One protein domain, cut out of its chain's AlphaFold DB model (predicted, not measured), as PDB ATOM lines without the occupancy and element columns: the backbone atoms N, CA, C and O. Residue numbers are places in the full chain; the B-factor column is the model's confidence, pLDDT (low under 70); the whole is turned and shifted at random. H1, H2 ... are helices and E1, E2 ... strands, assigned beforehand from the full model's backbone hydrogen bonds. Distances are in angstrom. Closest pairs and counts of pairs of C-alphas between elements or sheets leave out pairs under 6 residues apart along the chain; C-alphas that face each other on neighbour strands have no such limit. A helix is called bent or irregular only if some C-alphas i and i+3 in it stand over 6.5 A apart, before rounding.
ATOM      1  N   VAL A   2      27.134   0.710 -50.453       61.16
ATOM      2  CA  VAL A   2      28.030   0.304 -51.561       61.16
ATOM      3  C   VAL A   2      29.430  -0.127 -51.078       61.16
ATOM      4  O   VAL A   2      29.905  -1.196 -51.452       61.16
ATOM      5  N   ASN A   3      30.053   0.625 -50.161       70.25
ATOM      6  CA  ASN A   3      31.410   0.321 -49.672       70.25
ATOM      7  C   ASN A   3      31.517  -1.036 -48.960       70.25
ATOM      8  O   ASN A   3      32.484  -1.768 -49.163       70.25
ATOM      9  N   SER A   4      30.517  -1.408 -48.155       72.06
ATOM     10  CA  SER A   4      30.508  -2.697 -47.453       72.06
ATOM     11  C   SER A   4      30.343  -3.877 -48.413       72.06
ATOM     12  O   SER A   4      30.939  -4.928 -48.188       72.06
ATOM     13  N   ALA A   5      29.579  -3.704 -49.498       79.06
ATOM     14  CA  ALA A   5      29.398  -4.732 -50.519       79.06
ATOM     15  C   ALA A   5      30.686  -4.970 -51.323       79.06
ATOM     16  O   ALA A   5      31.086  -6.121 -51.489       79.06
ATOM     17  N   ILE A   6      31.377  -3.900 -51.739       79.06
ATOM     18  CA  ILE A   6      32.673  -3.982 -52.436       79.06
ATOM     19  C   ILE A   6      33.701  -4.711 -51.568       79.06
ATOM     20  O   ILE A   6      34.335  -5.660 -52.024       79.06
ATOM     21  N   VAL A   7      33.830  -4.316 -50.300       82.50
ATOM     22  CA  VAL A   7      34.774  -4.932 -49.356       82.50
ATOM     23  C   VAL A   7      34.460  -6.414 -49.138       82.50
ATOM     24  O   VAL A   7      35.361  -7.253 -49.190       82.50
ATOM     25  N   HIS A   8      33.186  -6.754 -48.929       82.19
ATOM     26  CA  HIS A   8      32.768  -8.138 -48.724       82.19
ATOM     27  C   HIS A   8      33.043  -9.007 -49.958       82.19
ATOM     28  O   HIS A   8      33.612 -10.093 -49.835       82.19
ATOM     29  N   HIS A   9      32.681  -8.514 -51.144       82.19
ATOM     30  CA  HIS A   9      32.854  -9.231 -52.405       82.19
ATOM     31  C   HIS A   9      34.334  -9.379 -52.782       82.19
ATOM     32  O   HIS A   9      34.766 -10.438 -53.238       82.19
ATOM     33  N   PHE A  10      35.141  -8.348 -52.526       84.75
ATOM     34  CA  PHE A  10      36.581  -8.425 -52.720       84.75
ATOM     35  C   PHE A  10      37.203  -9.487 -51.810       84.75
ATOM     36  O   PHE A  10      38.006 -10.288 -52.278       84.75
ATOM     37  N   ARG A  11      36.812  -9.552 -50.530       80.94
ATOM     38  CA  ARG A  11      37.362 -10.527 -49.575       80.94
ATOM     39  C   ARG A  11      37.133 -11.971 -50.027       80.94
ATOM     40  O   ARG A  11      38.071 -12.765 -50.016       80.94
ATOM     41  N   THR A  12      35.918 -12.318 -50.452       80.62
ATOM     42  CA  THR A  12      35.601 -13.677 -50.930       80.62
ATOM     43  C   THR A  12      36.328 -14.014 -52.228       80.62
ATOM     44  O   THR A  12      36.884 -15.108 -52.362       80.62
ATOM     45  N   ALA A  13      36.385 -13.076 -53.171       83.50
ATOM     46  CA  ALA A  13      37.069 -13.289 -54.439       83.50
ATOM     47  C   ALA A  13      38.603 -13.361 -54.277       83.50
ATOM     48  O   ALA A  13      39.253 -14.188 -54.926       83.50
ATOM     49  N   ALA A  14      39.177 -12.574 -53.359       81.06
ATOM     50  CA  ALA A  14      40.606 -12.541 -53.067       81.06
ATOM     51  C   ALA A  14      41.128 -13.885 -52.551       81.06
ATOM     52  O   ALA A  14      42.147 -14.346 -53.052       81.06
ATOM     53  N   VAL A  15      40.426 -14.560 -51.628       76.75
ATOM     54  CA  VAL A  15      40.853 -15.877 -51.105       76.75
ATOM     55  C   VAL A  15      41.017 -16.895 -52.234       76.75
ATOM     56  O   VAL A  15      42.046 -17.566 -52.339       76.75
ATOM     57  N   ARG A  16      40.001 -17.008 -53.098       77.19
ATOM     58  CA  ARG A  16      39.995 -17.970 -54.207       77.19
ATOM     59  C   ARG A  16      41.098 -17.660 -55.211       77.19
ATOM     60  O   ARG A  16      41.794 -18.569 -55.658       77.19
ATOM     61  N   LYS A  17      41.252 -16.384 -55.565       81.00
ATOM     62  CA  LYS A  17      42.269 -15.956 -56.524       81.00
ATOM     63  C   LYS A  17      43.676 -16.135 -55.948       81.00
ATOM     64  O   LYS A  17      44.565 -16.548 -56.681       81.00
ATOM     65  N   TRP A  18      43.862 -15.934 -54.641       76.19
ATOM     66  CA  TRP A  18      45.168 -16.096 -54.013       76.19
ATOM     67  C   TRP A  18      45.694 -17.520 -54.047       76.19
ATOM     68  O   TRP A  18      46.851 -17.744 -54.398       76.19
ATOM     69  N   TRP A  19      44.825 -18.476 -53.717       72.00
ATOM     70  CA  TRP A  19      45.159 -19.894 -53.768       72.00
ATOM     71  C   TRP A  19      45.696 -20.301 -55.144       72.00
ATOM     72  O   TRP A  19      46.710 -20.986 -55.227       72.00
ATOM     73  N   ALA A  20      45.050 -19.823 -56.212       73.06
ATOM     74  CA  ALA A  20      45.408 -20.158 -57.587       73.06
ATOM     75  C   ALA A  20      46.786 -19.629 -58.027       73.06
ATOM     76  O   ALA A  20      47.379 -20.199 -58.934       73.06
ATOM     77  N   ILE A  21      47.285 -18.551 -57.416       68.38
ATOM     78  CA  ILE A  21      48.534 -17.889 -57.834       68.38
ATOM     79  C   ILE A  21      49.686 -18.289 -56.922       68.38
ATOM     80  O   ILE A  21      50.770 -18.624 -57.380       68.38
ATOM     81  N   ALA A  22      49.458 -18.206 -55.613       76.19
ATOM     82  CA  ALA A  22      50.520 -18.327 -54.629       76.19
ATOM     83  C   ALA A  22      50.659 -19.751 -54.080       76.19
ATOM     84  O   ALA A  22      51.572 -19.998 -53.297       76.19
ATOM     85  N   GLY A  23      49.738 -20.664 -54.417       78.62
ATOM     86  CA  GLY A  23      49.709 -22.024 -53.865       78.62
ATOM     87  C   GLY A  23      49.463 -22.062 -52.353       78.62
ATOM     88  O   GLY A  23      49.707 -23.071 -51.700       78.62
ATOM     89  N   ARG A  24      49.003 -20.946 -51.775       80.06
ATOM     90  CA  ARG A  24      48.819 -20.768 -50.333       80.06
ATOM     91  C   ARG A  24      47.578 -19.954 -50.031       80.06
ATOM     92  O   ARG A  24      47.218 -19.033 -50.763       80.06
ATOM     93  N   ARG A  25      46.910 -20.327 -48.943       82.88
ATOM     94  CA  ARG A  25      45.736 -19.638 -48.409       82.88
ATOM     95  C   ARG A  25      46.170 -18.784 -47.220       82.88
ATOM     96  O   ARG A  25      46.692 -19.349 -46.262       82.88
ATOM     97  N   PRO A  26      45.943 -17.461 -47.252       85.75
ATOM     98  CA  PRO A  26      46.042 -16.644 -46.051       85.75
ATOM     99  C   PRO A  26      45.106 -17.183 -44.962       85.75
ATOM    100  O   PRO A  26      44.009 -17.652 -45.271       85.75
ATOM    101  N   LYS A  27      45.524 -17.086 -43.698       87.56
ATOM    102  CA  LYS A  27      44.678 -17.389 -42.534       87.56
ATOM    103  C   LYS A  27      43.518 -16.407 -42.412       87.56
ATOM    104  O   LYS A  27      42.419 -16.809 -42.051       87.56
ATOM    105  N   ASP A  28      43.776 -15.139 -42.721       87.00
ATOM    106  CA  ASP A  28      42.762 -14.090 -42.735       87.00
ATOM    107  C   ASP A  28      43.026 -13.089 -43.868       87.00
ATOM    108  O   ASP A  28      44.174 -12.859 -44.271       87.00
ATOM    109  N   ILE A  29      41.948 -12.500 -44.385       86.00
ATOM    110  CA  ILE A  29      41.982 -11.413 -45.364       86.00
ATOM    111  C   ILE A  29      41.058 -10.305 -44.880       86.00
ATOM    112  O   ILE A  29      39.842 -10.478 -44.782       86.00
ATOM    113  N   ARG A  30      41.630  -9.123 -44.667       87.12
ATOM    114  CA  ARG A  30      40.888  -7.912 -44.316       87.12
ATOM    115  C   ARG A  30      41.012  -6.907 -45.445       87.12
ATOM    116  O   ARG A  30      42.098  -6.706 -45.975       87.12
ATOM    117  N   ALA A  31      39.900  -6.295 -45.824       86.94
ATOM    118  CA  ALA A  31      39.872  -5.254 -46.838       86.94
ATOM    119  C   ALA A  31      39.166  -4.021 -46.277       86.94
ATOM    120  O   ALA A  31      38.189  -4.139 -45.539       86.94
ATOM    121  N   TYR A  32      39.681  -2.850 -46.626       87.50
ATOM    122  CA  TYR A  32      39.183  -1.560 -46.179       87.50
ATOM    123  C   TYR A  32      39.101  -0.634 -47.384       87.50
ATOM    124  O   TYR A  32      40.021  -0.604 -48.199       87.50
ATOM    125  N   LEU A  33      38.009   0.117 -47.484       87.19
ATOM    126  CA  LEU A  33      37.850   1.165 -48.484       87.19
ATOM    127  C   LEU A  33      37.907   2.514 -47.768       87.19
ATOM    128  O   LEU A  33      37.031   2.818 -46.956       87.19
ATOM    129  N   ILE A  34      38.959   3.282 -48.039       89.25
ATOM    130  CA  ILE A  34      39.236   4.582 -47.423       89.25
ATOM    131  C   ILE A  34      39.232   5.616 -48.548       89.25
ATOM    132  O   ILE A  34      40.206   5.738 -49.283       89.25
ATOM    133  N   GLY A  35      38.113   6.319 -48.727       87.25
ATOM    134  CA  GLY A  35      37.910   7.133 -49.929       87.25
ATOM    135  C   GLY A  35      37.909   6.250 -51.182       87.25
ATOM    136  O   GLY A  35      37.063   5.365 -51.306       87.25
ATOM    137  N   ASP A  36      38.871   6.473 -52.074       86.12
ATOM    138  CA  ASP A  36      39.132   5.695 -53.293       86.12
ATOM    139  C   ASP A  36      40.266   4.659 -53.133       86.12
ATOM    140  O   ASP A  36      40.578   3.919 -54.069       86.12
ATOM    141  N   LEU A  37      40.860   4.554 -51.938       87.38
ATOM    142  CA  LEU A  37      41.916   3.597 -51.631       87.38
ATOM    143  C   LEU A  37      41.336   2.274 -51.121       87.38
ATOM    144  O   LEU A  37      40.731   2.214 -50.047       87.38
ATOM    145  N   LEU A  38      41.611   1.188 -51.844       86.75
ATOM    146  CA  LEU A  38      41.377  -0.169 -51.359       86.75
ATOM    147  C   LEU A  38      42.640  -0.705 -50.671       86.75
ATOM    148  O   LEU A  38      43.617  -1.058 -51.329       86.75
ATOM    149  N   MET A  39      42.603  -0.812 -49.346       87.88
ATOM    150  CA  MET A  39      43.666  -1.431 -48.558       87.88
ATOM    151  C   MET A  39      43.325  -2.893 -48.278       87.88
ATOM    152  O   MET A  39      42.267  -3.195 -47.729       87.88
ATOM    153  N   VAL A  40      44.240  -3.801 -48.613       85.56
ATOM    154  CA  VAL A  40      44.074  -5.244 -48.405       85.56
ATOM    155  C   VAL A  40      45.186  -5.746 -47.498       85.56
ATOM    156  O   VAL A  40      46.366  -5.581 -47.793       85.56
ATOM    157  N   ARG A  41      44.808  -6.387 -46.395       86.38
ATOM    158  CA  ARG A  41      45.713  -7.023 -45.443       86.38
ATOM    159  C   ARG A  41      45.527  -8.530 -45.498       86.38
ATOM    160  O   ARG A  41      44.416  -9.034 -45.360       86.38
ATOM    161  N   LEU A  42      46.638  -9.230 -45.675       85.88
ATOM    162  CA  LEU A  42      46.709 -10.683 -45.724       85.88
ATOM    163  C   LEU A  42      47.477 -11.158 -44.499       85.88
ATOM    164  O   LEU A  42      48.577 -10.670 -44.237       85.88
ATOM    165  N   GLU A  43      46.924 -12.112 -43.764       87.12
ATOM    166  CA  GLU A  43      47.571 -12.654 -42.571       87.12
ATOM    167  C   GLU A  43      47.878 -14.132 -42.713       87.12
ATOM    168  O   GLU A  43      47.157 -14.875 -43.375       87.12
ATOM    169  N   GLY A  44      48.966 -14.566 -42.074       85.75
ATOM    170  CA  GLY A  44      49.349 -15.977 -42.049       85.75
ATOM    171  C   GLY A  44      49.627 -16.563 -43.432       85.75
ATOM    172  O   GLY A  44      49.314 -17.723 -43.662       85.75
ATOM    173  N   VAL A  45      50.172 -15.762 -44.352       85.00
ATOM    174  CA  VAL A  45      50.477 -16.200 -45.726       85.00
ATOM    175  C   VAL A  45      51.641 -17.193 -45.757       85.00
ATOM    176  O   VAL A  45      51.668 -18.062 -46.619       85.00
ATOM    177  N   LEU A  46      52.584 -17.099 -44.814       86.88
ATOM    178  CA  LEU A  46      53.677 -18.064 -44.705       86.88
ATOM    179  C   LEU A  46      53.152 -19.443 -44.301       86.88
ATOM    180  O   LEU A  46      52.390 -19.570 -43.340       86.88
ATOM    181  N   THR A  47      53.624 -20.473 -44.990       85.75
ATOM    182  CA  THR A  47      53.424 -21.881 -44.644       85.75
ATOM    183  C   THR A  47      54.123 -22.230 -43.329       85.75
ATOM    184  O   THR A  47      55.022 -21.521 -42.874       85.75
ATOM    185  N   ALA A  48      53.742 -23.350 -42.708       87.56
ATOM    186  CA  ALA A  48      54.390 -23.818 -41.482       87.56
ATOM    187  C   ALA A  48      55.902 -24.051 -41.671       87.56
ATOM    188  O   ALA A  48      56.687 -23.702 -40.794       87.56
ATOM    189  N   ALA A  49      56.308 -24.570 -42.834       88.06
ATOM    190  CA  ALA A  49      57.712 -24.782 -43.174       88.06
ATOM    191  C   ALA A  49      58.484 -23.458 -43.305       88.06
ATOM    192  O   ALA A  49      59.557 -23.321 -42.728       88.06
ATOM    193  N   GLU A  50      57.925 -22.457 -43.998       88.25
ATOM    194  CA  GLU A  50      58.543 -21.125 -44.113       88.25
ATOM    195  C   GLU A  50      58.636 -20.427 -42.747       88.25
ATOM    196  O   GLU A  50      59.663 -19.833 -42.431       88.25
ATOM    197  N   GLN A  51      57.591 -20.519 -41.915       90.31
ATOM    198  CA  GLN A  51      57.614 -19.975 -40.552       90.31
ATOM    199  C   GLN A  51      58.710 -20.636 -39.716       90.31
ATOM    200  O   GLN A  51      59.486 -19.943 -39.065       90.31
ATOM    201  N   HIS A  52      58.809 -21.966 -39.768       91.94
ATOM    202  CA  HIS A  52      59.857 -22.702 -39.072       91.94
ATOM    203  C   HIS A  52      61.256 -22.313 -39.571       91.94
ATOM    204  O   HIS A  52      62.154 -22.090 -38.766       91.94
ATOM    205  N   LEU A  53      61.435 -22.156 -40.885       91.38
ATOM    206  CA  LEU A  53      62.708 -21.743 -41.475       91.38
ATOM    207  C   LEU A  53      63.125 -20.335 -41.020       91.38
ATOM    208  O   LEU A  53      64.270 -20.126 -40.633       91.38
ATOM    209  N   VAL A  54      62.197 -19.375 -40.990       91.12
ATOM    210  CA  VAL A  54      62.470 -18.015 -40.488       91.12
ATOM    211  C   VAL A  54      62.870 -18.021 -39.009       91.12
ATOM    212  O   VAL A  54      63.726 -17.234 -38.616       91.12
ATOM    213  N   LEU A  55      62.273 -18.901 -38.199       91.25
ATOM    214  CA  LEU A  55      62.557 -19.014 -36.762       91.25
ATOM    215  C   LEU A  55      63.864 -19.758 -36.450       91.25
ATOM    216  O   LEU A  55      64.431 -19.558 -35.380       91.25
ATOM    217  N   THR A  56      64.320 -20.632 -37.347       94.19
ATOM    218  CA  THR A  56      65.526 -21.460 -37.154       94.19
ATOM    219  C   THR A  56      66.783 -20.846 -37.760       94.19
ATOM    220  O   THR A  56      67.891 -21.158 -37.322       94.19
ATOM    221  N   LEU A  57      66.642 -19.964 -38.751       94.19
ATOM    222  CA  LEU A  57      67.760 -19.219 -39.321       94.19
ATOM    223  C   LEU A  57      68.279 -18.141 -38.352       94.19
ATOM    224  O   LEU A  57      67.509 -17.584 -37.566       94.19
ATOM    225  N   PRO A  58      69.568 -17.754 -38.453       95.50
ATOM    226  CA  PRO A  58      70.066 -16.544 -37.808       95.50
ATOM    227  C   PRO A  58      69.191 -15.335 -38.159       95.50
ATOM    228  O   PRO A  58      68.763 -15.203 -39.309       95.50
ATOM    229  N   ALA A  59      68.970 -14.436 -37.196       91.31
ATOM    230  CA  ALA A  59      67.994 -13.346 -37.313       91.31
ATOM    231  C   ALA A  59      68.138 -12.510 -38.600       91.31
ATOM    232  O   ALA A  59      67.139 -12.185 -39.234       91.31
ATOM    233  N   GLU A  60      69.369 -12.206 -39.023       94.31
ATOM    234  CA  GLU A  60      69.661 -11.521 -40.292       94.31
ATOM    235  C   GLU A  60      69.065 -12.272 -41.497       94.31
ATOM    236  O   GLU A  60      68.225 -11.741 -42.223       94.31
ATOM    237  N   LYS A  61      69.402 -13.559 -41.639       92.31
ATOM    238  CA  LYS A  61      68.943 -14.409 -42.747       92.31
ATOM    239  C   LYS A  61      67.434 -14.649 -42.712       92.31
ATOM    240  O   LYS A  61      66.796 -14.660 -43.762       92.31
ATOM    241  N   GLY A  62      66.853 -14.824 -41.523       92.25
ATOM    242  CA  GLY A  62      65.405 -14.967 -41.359       92.25
ATOM    243  C   GLY A  62      64.646 -13.714 -41.811       92.25
ATOM    244  O   GLY A  62      63.638 -13.818 -42.516       92.25
ATOM    245  N   ARG A  63      65.153 -12.518 -41.471       91.00
ATOM    246  CA  ARG A  63      64.589 -11.238 -41.930       91.00
ATOM    247  C   ARG A  63      64.700 -11.071 -43.444       91.00
ATOM    248  O   ARG A  63      63.729 -10.640 -44.067       91.00
ATOM    249  N   ASP A  64      65.838 -11.419 -44.031       92.44
ATOM    250  CA  ASP A  64      66.048 -11.301 -45.476       92.44
ATOM    251  C   ASP A  64      65.150 -12.252 -46.266       92.44
ATOM    252  O   ASP A  64      64.502 -11.834 -47.227       92.44
ATOM    253  N   LEU A  65      65.013 -13.497 -45.803       89.75
ATOM    254  CA  LEU A  65      64.076 -14.457 -46.380       89.75
ATOM    255  C   LEU A  65      62.636 -13.930 -46.322       89.75
ATOM    256  O   LEU A  65      61.912 -13.984 -47.316       89.75
ATOM    257  N   LEU A  66      62.219 -13.371 -45.180       89.31
ATOM    258  CA  LEU A  66      60.880 -12.799 -45.033       89.31
ATOM    259  C   LEU A  66      60.630 -11.666 -46.036       89.31
ATOM    260  O   LEU A  66      59.560 -11.614 -46.651       89.31
ATOM    261  N   LYS A  67      61.608 -10.773 -46.215       89.94
ATOM    262  CA  LYS A  67      61.532  -9.688 -47.200       89.94
ATOM    263  C   LYS A  67      61.412 -10.242 -48.618       89.94
ATOM    264  O   LYS A  67      60.511  -9.829 -49.341       89.94
ATOM    265  N   GLN A  68      62.249 -11.209 -48.992       89.38
ATOM    266  CA  GLN A  68      62.213 -11.827 -50.322       89.38
ATOM    267  C   GLN A  68      60.857 -12.468 -50.624       89.38
ATOM    268  O   GLN A  68      60.264 -12.188 -51.666       89.38
ATOM    269  N   VAL A  69      60.321 -13.263 -49.692       86.12
ATOM    270  CA  VAL A  69      59.017 -13.918 -49.868       86.12
ATOM    271  C   VAL A  69      57.899 -12.886 -50.031       86.12
ATOM    272  O   VAL A  69      57.029 -13.057 -50.889       86.12
ATOM    273  N   ARG A  70      57.913 -11.797 -49.248       85.50
ATOM    274  CA  ARG A  70      56.935 -10.703 -49.378       85.50
ATOM    275  C   ARG A  70      57.026 -10.004 -50.730       85.50
ATOM    276  O   ARG A  70      55.993  -9.801 -51.365       85.50
ATOM    277  N   THR A  71      58.233  -9.673 -51.179       88.25
ATOM    278  CA  THR A  71      58.449  -9.036 -52.484       88.25
ATOM    279  C   THR A  71      57.934  -9.922 -53.606       88.25
ATOM    280  O   THR A  71      57.079  -9.494 -54.378       88.25
ATOM    281  N   GLN A  72      58.351 -11.189 -53.634       86.00
ATOM    282  CA  GLN A  72      57.933 -12.135 -54.665       86.00
ATOM    283  C   GLN A  72      56.410 -12.329 -54.689       86.00
ATOM    284  O   GLN A  72      55.815 -12.407 -55.764       86.00
ATOM    285  N   LEU A  73      55.761 -12.370 -53.521       81.50
ATOM    286  CA  LEU A  73      54.304 -12.447 -53.421       81.50
ATOM    287  C   LEU A  73      53.607 -11.288 -54.121       81.50
ATOM    288  O   LEU A  73      52.706 -11.513 -54.926       81.50
ATOM    289  N   ILE A  74      54.002 -10.060 -53.796       83.12
ATOM    290  CA  ILE A  74      53.356  -8.861 -54.331       83.12
ATOM    291  C   ILE A  74      53.629  -8.723 -55.828       83.12
ATOM    292  O   ILE A  74      52.696  -8.477 -56.590       83.12
ATOM    293  N   GLU A  75      54.875  -8.933 -56.250       86.50
ATOM    294  CA  GLU A  75      55.289  -8.883 -57.655       86.50
ATOM    295  C   GLU A  75      54.470  -9.857 -58.512       86.50
ATOM    296  O   GLU A  75      53.829  -9.452 -59.482       86.50
ATOM    297  N   THR A  76      54.407 -11.126 -58.097       83.69
ATOM    298  CA  THR A  76      53.701 -12.183 -58.842       83.69
ATOM    299  C   THR A  76      52.192 -11.938 -58.901       83.69
ATOM    300  O   THR A  76      51.521 -12.287 -59.872       83.69
ATOM    301  N   ALA A  77      51.622 -11.338 -57.858       81.44
ATOM    302  CA  ALA A  77      50.178 -11.184 -57.740       81.44
ATOM    303  C   ALA A  77      49.625  -9.902 -58.331       81.44
ATOM    304  O   ALA A  77      48.426  -9.848 -58.605       81.44
ATOM    305  N   ARG A  78      50.469  -8.886 -58.530       86.44
ATOM    306  CA  ARG A  78      50.075  -7.554 -58.996       86.44
ATOM    307  C   ARG A  78      49.113  -7.585 -60.192       86.44
ATOM    308  O   ARG A  78      48.016  -7.054 -60.026       86.44
ATOM    309  N   PRO A  79      49.401  -8.260 -61.327       87.81
ATOM    310  CA  PRO A  79      48.490  -8.249 -62.479       87.81
ATOM    311  C   PRO A  79      47.111  -8.825 -62.140       87.81
ATOM    312  O   PRO A  79      46.068  -8.368 -62.611       87.81
ATOM    313  N   THR A  80      47.098  -9.835 -61.274       84.56
ATOM    314  CA  THR A  80      45.867 -10.510 -60.892       84.56
ATOM    315  C   THR A  80      45.067  -9.718 -59.866       84.56
ATOM    316  O   THR A  80      43.841  -9.708 -59.939       84.56
ATOM    317  N   LEU A  81      45.735  -9.047 -58.926       83.31
ATOM    318  CA  LEU A  81      45.095  -8.132 -57.987       83.31
ATOM    319  C   LEU A  81      44.481  -6.945 -58.730       83.31
ATOM    320  O   LEU A  81      43.350  -6.580 -58.433       83.31
ATOM    321  N   GLU A  82      45.165  -6.402 -59.738       87.88
ATOM    322  CA  GLU A  82      44.612  -5.335 -60.577       87.88
ATOM    323  C   GLU A  82      43.354  -5.786 -61.325       87.88
ATOM    324  O   GLU A  82      42.330  -5.100 -61.284       87.88
ATOM    325  N   SER A  83      43.397  -6.973 -61.937       88.62
ATOM    326  CA  SER A  83      42.221  -7.578 -62.572       88.62
ATOM    327  C   SER A  83      41.100  -7.837 -61.564       88.62
ATOM    328  O   SER A  83      39.938  -7.577 -61.858       88.62
ATOM    329  N   LEU A  84      41.426  -8.315 -60.362       86.06
ATOM    330  CA  LEU A  84      40.445  -8.560 -59.310       86.06
ATOM    331  C   LEU A  84      39.752  -7.265 -58.882       86.06
ATOM    332  O   LEU A  84      38.529  -7.245 -58.808       86.06
ATOM    333  N   VAL A  85      40.510  -6.194 -58.630       85.81
ATOM    334  CA  VAL A  85      39.940  -4.884 -58.294       85.81
ATOM    335  C   VAL A  85      39.011  -4.428 -59.411       85.81
ATOM    336  O   VAL A  85      37.852  -4.138 -59.132       85.81
ATOM    337  N   HIS A  86      39.467  -4.465 -60.666       89.12
ATOM    338  CA  HIS A  86      38.648  -4.074 -61.811       89.12
ATOM    339  C   HIS A  86      37.363  -4.901 -61.939       89.12
ATOM    340  O   HIS A  86      36.297  -4.335 -62.146       89.12
ATOM    341  N   ASN A  87      37.428  -6.218 -61.748       87.69
ATOM    342  CA  ASN A  87      36.251  -7.083 -61.836       87.69
ATOM    343  C   ASN A  87      35.226  -6.812 -60.724       87.69
ATOM    344  O   ASN A  87      34.036  -7.024 -60.929       87.69
ATOM    345  N   VAL A  88      35.678  -6.379 -59.541       84.25
ATOM    346  CA  VAL A  88      34.795  -6.103 -58.396       84.25
ATOM    347  C   VAL A  88      34.235  -4.681 -58.436       84.25
ATOM    348  O   VAL A  88      33.089  -4.471 -58.047       84.25
ATOM    349  N   THR A  89      35.025  -3.701 -58.876       82.88
ATOM    350  CA  THR A  89      34.653  -2.276 -58.819       82.88
ATOM    351  C   THR A  89      34.252  -1.690 -60.170       82.88
ATOM    352  O   THR A  89      33.701  -0.596 -60.210       82.88
ATOM    353  N   GLY A  90      34.557  -2.371 -61.279       87.19
ATOM    354  CA  GLY A  90      34.460  -1.837 -62.640       87.19
ATOM    355  C   GLY A  90      35.574  -0.846 -63.001       87.19
ATOM    356  O   GLY A  90      35.636  -0.378 -64.135       87.19
TER     357      GLY A  90
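This is residues 2 to 90 of the 100 residues of the protein "DUF2294 domain-containing protein" of Pirellulales bacterium (UniProt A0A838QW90). What is the picture? The strand hairpin E1-E2 and arm H3b both pack on H1, while bent H3 reaches the far end, where H3a folds back along H2. What is it made of? The 89 printed residues, mostly helix by class, hold H1, E1, E2, H2, H3 in that order, with one antiparallel sheet. How compact? It is only just loose, close to compact, with a radius of gyration of the C-alphas of 14.7 A, and spans 47 by 25 by 20 A.

How do strands pair? In hairpin E1, residues 28 to 34, and E2, residues 37 to 43, N 30 and O 41 are within hydrogen-bond range, 2.9 A. Which helices touch? H3b, residues 79 to 89 of bent H3, touches H1, residues 2 to 22, closest C-alphas Phe 10 and Val 88, 6.4 A.

Where does H1 begin? C-alpha 2 is at (28.030, 0.304, -51.561). How long is it? It measures 29.4 A.

Any cut? The printed part has none. Where is confidence low? Residues 2 and 21 are under 70.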